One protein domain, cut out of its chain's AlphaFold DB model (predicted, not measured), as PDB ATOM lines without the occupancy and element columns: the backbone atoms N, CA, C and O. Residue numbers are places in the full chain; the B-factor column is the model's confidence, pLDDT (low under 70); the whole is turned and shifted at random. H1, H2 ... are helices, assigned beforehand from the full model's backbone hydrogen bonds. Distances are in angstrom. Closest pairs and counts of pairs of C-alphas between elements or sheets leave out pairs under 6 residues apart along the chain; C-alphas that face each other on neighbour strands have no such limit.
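AT A GLANCE: This is residues 518 to 577 of the 577 residues of the protein "Hypothetical protein" of Odontella aurita (UniProt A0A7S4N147). A flat layer of helices: long H1 slants along one side, H3 comes back beside part of it, and small H2 and H4 lie near opposite ends of the longest axis. Residues 534 to 539 stick out. The printed part has 60 residues with four named helices, H1 to H4, and no named strand: all helix, only just compact, close to loose, radius of gyration of the C-alphas 12.2 A, spans 34 by 29 by 12 A.

IN THESE COORDINATES: H1, residues 518 to 534, 24.6 A long, begins at C-alpha 518 (167.554, 158.751, 113.271). H2 is residues 538 to 541; H3, residues 550 to 559, 14.5 A. H4, residues 564 to 569, ends at C-alpha 569 (173.612, 182.102, 116.812).

HOW THE PARTS SIT: H1 and H3 touch, closest C-alphas Lys 522 and Leu 559, 6.4 A, opposite ways at a shallow tilt of 34 degrees, only just short of steep. H3 and H4 only just touch, with 3 pairs of C-alphas within 8 A, only at the corner, closest C-alphas Lys 554 and Val 564, 6.5 A. H2 is apart from H3 and H4. Every O i to N i+4 pair is within hydrogen-bond range in H3 and H4, 12 of 13 in H1; H2 is too short for one.

THE WHOLE: The farthest C-alphas, Ala 538 and Leu 570, are 34.4 A apart. The printed part has no cut and no long link. Model pLDDT is under 70 at residues 518 to 519, 539 to 546 and 577.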
ATOM      1  N   ALA A 518     167.970 157.468 113.843       57.84
ATOM      2  CA  ALA A 518     167.554 158.751 113.271       57.84
ATOM      3  C   ALA A 518     166.022 158.837 113.103       57.84
ATOM      4  O   ALA A 518     165.422 159.865 113.418       57.84
ATOM      5  N   MET A 519     165.387 157.744 112.662       58.41
ATOM      6  CA  MET A 519     163.931 157.636 112.517       58.41
ATOM      7  C   MET A 519     163.211 157.679 113.877       58.41
ATOM      8  O   MET A 519     162.226 158.403 113.994       58.41
ATOM      9  N   SER A 520     163.717 156.996 114.921       73.69
ATOM     10  CA  SER A 520     163.092 157.024 116.263       73.69
ATOM     11  C   SER A 520     163.041 158.442 116.827       73.69
ATOM     12  O   SER A 520     161.973 158.893 117.226       73.69
ATOM     13  N   ARG A 521     164.147 159.194 116.731       73.25
ATOM     14  CA  ARG A 521     164.207 160.598 117.166       73.25
ATOM     15  C   ARG A 521     163.207 161.490 116.434       73.25
ATOM     16  O   ARG A 521     162.572 162.325 117.069       73.25
ATOM     17  N   LYS A 522     163.004 161.303 115.122       74.25
ATOM     18  CA  LYS A 522     161.927 162.013 114.409       74.25
ATOM     19  C   LYS A 522     160.539 161.592 114.904       74.25
ATOM     20  O   LYS A 522     159.699 162.459 115.098       74.25
ATOM     21  N   GLY A 523     160.306 160.305 115.164       78.25
ATOM     22  CA  GLY A 523     159.046 159.794 115.725       78.25
ATOM     23  C   GLY A 523     158.781 160.176 117.193       78.25
ATOM     24  O   GLY A 523     157.643 160.109 117.654       78.25
ATOM     25  N   GLU A 524     159.812 160.569 117.941       80.88
ATOM     26  CA  GLU A 524     159.711 161.174 119.276       80.88
ATOM     27  C   GLU A 524     159.315 162.655 119.164       80.88
ATOM     28  O   GLU A 524     158.326 163.062 119.771       80.88
ATOM     29  N   VAL A 525     159.999 163.437 118.315       76.12
ATOM     30  CA  VAL A 525     159.659 164.857 118.077       76.12
ATOM     31  C   VAL A 525     158.273 165.009 117.435       76.12
ATOM     32  O   VAL A 525     157.524 165.891 117.838       76.12
ATOM     33  N   LEU A 526     157.881 164.129 116.503       76.06
ATOM     34  CA  LEU A 526     156.537 164.131 115.903       76.06
ATOM     35  C   LEU A 526     155.432 163.907 116.943       76.06
ATOM     36  O   LEU A 526     154.424 164.606 116.898       76.06
ATOM     37  N   ARG A 527     155.617 162.981 117.897       82.06
ATOM     38  CA  ARG A 527     154.655 162.786 118.997       82.06
ATOM     39  C   ARG A 527     154.618 163.992 119.925       82.06
ATOM     40  O   ARG A 527     153.547 164.538 120.140       82.06
ATOM     41  N   GLY A 528     155.780 164.472 120.375       83.62
ATOM     42  CA  GLY A 528     155.859 165.670 121.214       83.62
ATOM     43  C   GLY A 528     155.223 166.907 120.565       83.62
ATOM     44  O   GLY A 528     154.597 167.702 121.261       83.62
ATOM     45  N   LEU A 529     155.328 167.055 119.241       78.00
ATOM     46  CA  LEU A 529     154.659 168.118 118.493       78.00
ATOM     47  C   LEU A 529     153.144 167.876 118.369       78.00
ATOM     48  O   LEU A 529     152.372 168.798 118.606       78.00
ATOM     49  N   ALA A 530     152.709 166.654 118.052       76.88
ATOM     50  CA  ALA A 530     151.289 166.310 117.954       76.88
ATOM     51  C   ALA A 530     150.555 166.476 119.295       76.88
ATOM     52  O   ALA A 530     149.458 167.026 119.328       76.88
ATOM     53  N   ASP A 531     151.170 166.069 120.406       83.06
ATOM     54  CA  ASP A 531     150.598 166.213 121.748       83.06
ATOM     55  C   ASP A 531     150.584 167.684 122.206       83.06
ATOM     56  O   ASP A 531     149.609 168.126 122.812       83.06
ATOM     57  N   LYS A 532     151.589 168.487 121.819       81.12
ATOM     58  CA  LYS A 532     151.557 169.954 121.964       81.12
ATOM     59  C   LYS A 532     150.412 170.595 121.170       81.12
ATOM     60  O   LYS A 532     149.741 171.469 121.705       81.12
ATOM     61  N   ILE A 533     150.176 170.166 119.927       77.56
ATOM     62  CA  ILE A 533     149.098 170.687 119.064       77.56
ATOM     63  C   ILE A 533     147.717 170.291 119.610       77.56
ATOM     64  O   ILE A 533     146.833 171.137 119.678       77.56
ATOM     65  N   ARG A 534     147.541 169.047 120.079       80.62
ATOM     66  CA  ARG A 534     146.314 168.579 120.761       80.62
ATOM     67  C   ARG A 534     146.000 169.350 122.049       80.62
ATOM     68  O   ARG A 534     144.846 169.384 122.460       80.62
ATOM     69  N   GLY A 535     147.018 169.921 122.696       80.62
ATOM     70  CA  GLY A 535     146.879 170.755 123.891       80.62
ATOM     71  C   GLY A 535     146.533 172.225 123.621       80.62
ATOM     72  O   GLY A 535     146.328 172.967 124.579       80.62
ATOM     73  N   LEU A 536     146.481 172.664 122.358       79.00
ATOM     74  CA  LEU A 536     146.015 174.002 121.985       79.00
ATOM     75  C   LEU A 536     144.481 174.053 121.981       79.00
ATOM     76  O   LEU A 536     143.825 173.100 121.564       79.00
ATOM     77  N   SER A 537     143.893 175.181 122.396       79.81
ATOM     78  CA  SER A 537     142.456 175.397 122.190       79.81
ATOM     79  C   SER A 537     142.143 175.574 120.697       79.81
ATOM     80  O   SER A 537     143.028 175.886 119.903       79.81
ATOM     81  N   ALA A 538     140.876 175.449 120.294       71.06
ATOM     82  CA  ALA A 538     140.473 175.730 118.910       71.06
ATOM     83  C   ALA A 538     140.731 177.197 118.489       71.06
ATOM     84  O   ALA A 538     140.912 177.482 117.303       71.06
ATOM     85  N   GLU A 539     140.790 178.127 119.449       68.25
ATOM     86  CA  GLU A 539     141.166 179.521 119.197       68.25
ATOM     87  C   GLU A 539     142.678 179.667 118.970       68.25
ATOM     88  O   GLU A 539     143.083 180.433 118.096       68.25
ATOM     89  N   ASP A 540     143.499 178.897 119.692       64.44
ATOM     90  CA  ASP A 540     144.962 178.860 119.547       64.44
ATOM     91  C   ASP A 540     145.418 178.020 118.342       64.44
ATOM     92  O   ASP A 540     146.435 178.319 117.727       64.44
ATOM     93  N   ALA A 541     144.663 176.997 117.941       60.97
ATOM     94  CA  ALA A 541     144.922 176.229 116.721       60.97
ATOM     95  C   ALA A 541     144.720 177.084 115.453       60.97
ATOM     96  O   ALA A 541     145.410 176.894 114.454       60.97
ATOM     97  N   ASN A 542     143.837 178.089 115.518       60.66
ATOM     98  CA  ASN A 542     143.667 179.113 114.482       60.66
ATOM     99  C   ASN A 542     144.785 180.181 114.480       60.66
ATOM    100  O   ASN A 542     144.752 181.133 113.692       60.66
ATOM    101  N   TRP A 543     145.787 180.076 115.358       64.25
ATOM    102  CA  TRP A 543     146.936 180.976 115.355       64.25
ATOM    103  C   TRP A 543     147.946 180.553 114.286       64.25
ATOM    104  O   TRP A 543     148.814 179.714 114.517       64.25
ATOM    105  N   GLY A 544     147.886 181.210 113.124       66.38
ATOM    106  CA  GLY A 544     148.937 181.107 112.109       66.38
ATOM    107  C   GLY A 544     150.342 181.361 112.686       66.38
ATOM    108  O   GLY A 544     150.497 182.060 113.689       66.38
ATOM    109  N   LEU A 545     151.368 180.811 112.024       66.12
ATOM    110  CA  LEU A 545     152.760 180.663 112.504       66.12
ATOM    111  C   LEU A 545     153.361 181.876 113.248       66.12
ATOM    112  O   LEU A 545     154.155 181.706 114.171       66.12
ATOM    113  N   SER A 546     152.959 183.104 112.905       68.19
ATOM    114  CA  SER A 546     153.373 184.344 113.578       68.19
ATOM    115  C   SER A 546     153.033 184.405 115.077       68.19
ATOM    116  O   SER A 546     153.696 185.139 115.816       68.19
ATOM    117  N   LYS A 547     152.035 183.644 115.536       79.00
ATOM    118  CA  LYS A 547     151.584 183.549 116.933       79.00
ATOM    119  C   LYS A 547     151.967 182.228 117.628       79.00
ATOM    120  O   LYS A 547     151.879 182.167 118.851       79.00
ATOM    121  N   MET A 548     152.396 181.203 116.888       80.25
ATOM    122  CA  MET A 548     152.759 179.890 117.446       80.25
ATOM    123  C   MET A 548     153.872 180.023 118.516       80.25
ATOM    124  O   MET A 548     154.811 180.806 118.316       80.25
ATOM    125  N   PRO A 549     153.815 179.279 119.644       84.06
ATOM    126  CA  PRO A 549     154.863 179.303 120.664       84.06
ATOM    127  C   PRO A 549     156.245 178.951 120.101       84.06
ATOM    128  O   PRO A 549     156.384 178.023 119.300       84.06
ATOM    129  N   ALA A 550     157.281 179.665 120.553       82.81
ATOM    130  CA  ALA A 550     158.637 179.534 120.015       82.81
ATOM    131  C   ALA A 550     159.174 178.095 120.100       82.81
ATOM    132  O   ALA A 550     159.762 177.612 119.139       82.81
ATOM    133  N   ASP A 551     158.906 177.376 121.192       85.25
ATOM    134  CA  ASP A 551     159.348 175.986 121.370       85.25
ATOM    135  C   ASP A 551     158.662 175.008 120.405       85.25
ATOM    136  O   ASP A 551     159.219 173.966 120.066       85.25
ATOM    137  N   MET A 552     157.451 175.338 119.949       85.25
ATOM    138  CA  MET A 552     156.701 174.536 118.982       85.25
ATOM    139  C   MET A 552     157.239 174.762 117.561       85.25
ATOM    140  O   MET A 552     157.454 173.797 116.829       85.25
ATOM    141  N   LEU A 553     157.593 176.011 117.221       83.25
ATOM    142  CA  LEU A 553     158.358 176.335 116.008       83.25
ATOM    143  C   LEU A 553     159.760 175.695 116.021       83.25
ATOM    144  O   LEU A 553     160.184 175.152 115.001       83.25
ATOM    145  N   LYS A 554     160.469 175.686 117.163       84.12
ATOM    146  CA  LYS A 554     161.782 175.020 117.289       84.12
ATOM    147  C   LYS A 554     161.695 173.532 116.959       84.12
ATOM    148  O   LYS A 554     162.523 173.025 116.203       84.12
ATOM    149  N   ASP A 555     160.693 172.837 117.489       85.44
ATOM    150  CA  ASP A 555     160.504 171.410 117.221       85.44
ATOM    151  C   ASP A 555     160.040 171.144 115.776       85.44
ATOM    152  O   ASP A 555     160.553 170.219 115.143       85.44
ATOM    153  N   LEU A 556     159.185 172.001 115.200       84.38
ATOM    154  CA  LEU A 556     158.821 171.952 113.776       84.38
ATOM    155  C   LEU A 556     160.063 172.083 112.873       84.38
ATOM    156  O   LEU A 556     160.323 171.220 112.033       84.38
ATOM    157  N   CYS A 557     160.895 173.100 113.092       83.69
ATOM    158  CA  CYS A 557     162.145 173.299 112.357       83.69
ATOM    159  C   CYS A 557     163.110 172.107 112.480       83.69
ATOM    160  O   CYS A 557     163.721 171.685 111.492       83.69
ATOM    161  N   ARG A 558     163.200 171.493 113.670       83.56
ATOM    162  CA  ARG A 558     163.994 170.273 113.902       83.56
ATOM    163  C   ARG A 558     163.486 169.075 113.090       83.56
ATOM    164  O   ARG A 558     164.309 168.293 112.607       83.56
ATOM    165  N   LEU A 559     162.177 168.941 112.847       82.00
ATOM    166  CA  LEU A 559     161.632 167.908 111.946       82.00
ATOM    167  C   LEU A 559     162.109 168.093 110.502       82.00
ATOM    168  O   LEU A 559     162.526 167.118 109.866       82.00
ATOM    169  N   TYR A 560     162.146 169.335 110.016       80.94
ATOM    170  CA  TYR A 560     162.732 169.703 108.720       80.94
ATOM    171  C   TYR A 560     164.271 169.744 108.731       80.94
ATOM    172  O   TYR A 560     164.886 170.135 107.735       80.94
ATOM    173  N   ALA A 561     164.909 169.294 109.821       83.25
ATOM    174  CA  ALA A 561     166.355 169.283 110.044       83.25
ATOM    175  C   ALA A 561     167.019 170.662 109.864       83.25
ATOM    176  O   ALA A 561     168.146 170.759 109.363       83.25
ATOM    177  N   ILE A 562     166.295 171.733 110.194       81.56
ATOM    178  CA  ILE A 562     166.830 173.091 110.272       81.56
ATOM    179  C   ILE A 562     167.454 173.249 111.660       81.56
ATOM    180  O   ILE A 562     166.838 172.934 112.679       81.56
ATOM    181  N   ASP A 563     168.711 173.683 111.688       82.62
ATOM    182  CA  ASP A 563     169.475 173.868 112.917       82.62
ATOM    183  C   ASP A 563     169.147 175.248 113.503       82.62
ATOM    184  O   ASP A 563     169.770 176.259 113.168       82.62
ATOM    185  N   VAL A 564     168.090 175.295 114.319       82.25
ATOM    186  CA  VAL A 564     167.590 176.548 114.905       82.25
ATOM    187  C   VAL A 564     168.606 177.159 115.863       82.25
ATOM    188  O   VAL A 564     168.721 178.377 115.931       82.25
ATOM    189  N   ASP A 565     169.387 176.326 116.547       80.25
ATOM    190  CA  ASP A 565     170.397 176.773 117.500       80.25
ATOM    191  C   ASP A 565     171.558 177.481 116.746       80.25
ATOM    192  O   ASP A 565     172.075 178.508 117.194       80.25
ATOM    193  N   VAL A 566     171.892 177.029 115.525       78.69
ATOM    194  CA  VAL A 566     172.765 177.761 114.581       78.69
ATOM    195  C   VAL A 566     172.100 179.016 113.996       78.69
ATOM    196  O   VAL A 566     172.788 180.019 113.798       78.69
ATOM    197  N   MET A 567     170.791 179.011 113.717       80.19
ATOM    198  CA  MET A 567     170.094 180.207 113.214       80.19
ATOM    199  C   MET A 567     170.004 181.324 114.262       80.19
ATOM    200  O   MET A 567     170.293 182.475 113.931       80.19
ATOM    201  N   GLU A 568     169.720 180.994 115.523       81.56
ATOM    202  CA  GLU A 568     169.753 181.943 116.642       81.56
ATOM    203  C   GLU A 568     171.171 182.493 116.864       81.56
ATOM    204  O   GLU A 568     171.340 183.703 117.020       81.56
ATOM    205  N   TYR A 569     172.210 181.651 116.772       78.31
ATOM    206  CA  TYR A 569     173.612 182.102 116.812       78.31
ATOM    207  C   TYR A 569     173.971 183.073 115.667       78.31
ATOM    208  O   TYR A 569     174.811 183.959 115.834       78.31
ATOM    209  N   LEU A 570     173.332 182.935 114.501       79.31
ATOM    210  CA  LEU A 570     173.475 183.856 113.367       79.31
ATOM    211  C   LEU A 570     172.597 185.119 113.483       79.31
ATOM    212  O   LEU A 570     172.696 185.995 112.623       79.31
ATOM    213  N   GLY A 571     171.782 185.241 114.536       84.25
ATOM    214  CA  GLY A 571     170.906 186.387 114.791       84.25
ATOM    215  C   GLY A 571     169.527 186.311 114.127       84.25
ATOM    216  O   GLY A 571     168.790 187.295 114.163       84.25
ATOM    217  N   PHE A 572     169.153 185.172 113.535       81.25
ATOM    218  CA  PHE A 572     167.801 184.961 113.016       81.25
ATOM    219  C   PHE A 572     166.866 184.513 114.143       81.25
ATOM    220  O   PHE A 572     167.151 183.556 114.861       81.25
ATOM    221  N   GLY A 573     165.722 185.185 114.288       79.56
ATOM    222  CA  GLY A 573     164.678 184.741 115.210       79.56
ATOM    223  C   GLY A 573     163.967 183.489 114.693       79.56
ATOM    224  O   GLY A 573     163.753 183.349 113.492       79.56
ATOM    225  N   VAL A 574     163.517 182.621 115.604       74.81
ATOM    226  CA  VAL A 574     162.826 181.346 115.299       74.81
ATOM    227  C   VAL A 574     161.656 181.495 114.309       74.81
ATOM    228  O   VAL A 574     161.387 180.587 113.536       74.81
ATOM    229  N   LYS A 575     160.981 182.653 114.277       71.88
ATOM    230  CA  LYS A 575     159.865 182.948 113.352       71.88
ATOM    231  C   LYS A 575     160.277 183.172 111.881       71.88
ATOM    232  O   LYS A 575     159.411 183.462 111.066       71.88
ATOM    233  N   VAL A 576     161.572 183.096 111.563       72.44
ATOM    234  CA  VAL A 576     162.156 183.256 110.210       72.44
ATOM    235  C   VAL A 576     162.601 181.899 109.618       72.44
ATOM    236  O   VAL A 576     163.118 181.851 108.506       72.44
ATOM    237  N   CYS A 577     162.444 180.814 110.384       64.44
ATOM    238  CA  CYS A 577     162.922 179.460 110.095       64.44
ATOM    239  C   CYS A 577     162.000 178.677 109.137       64.44
ATOM    240  O   CYS A 577     160.771 178.700 109.375       64.44
TER     241      CYS A 577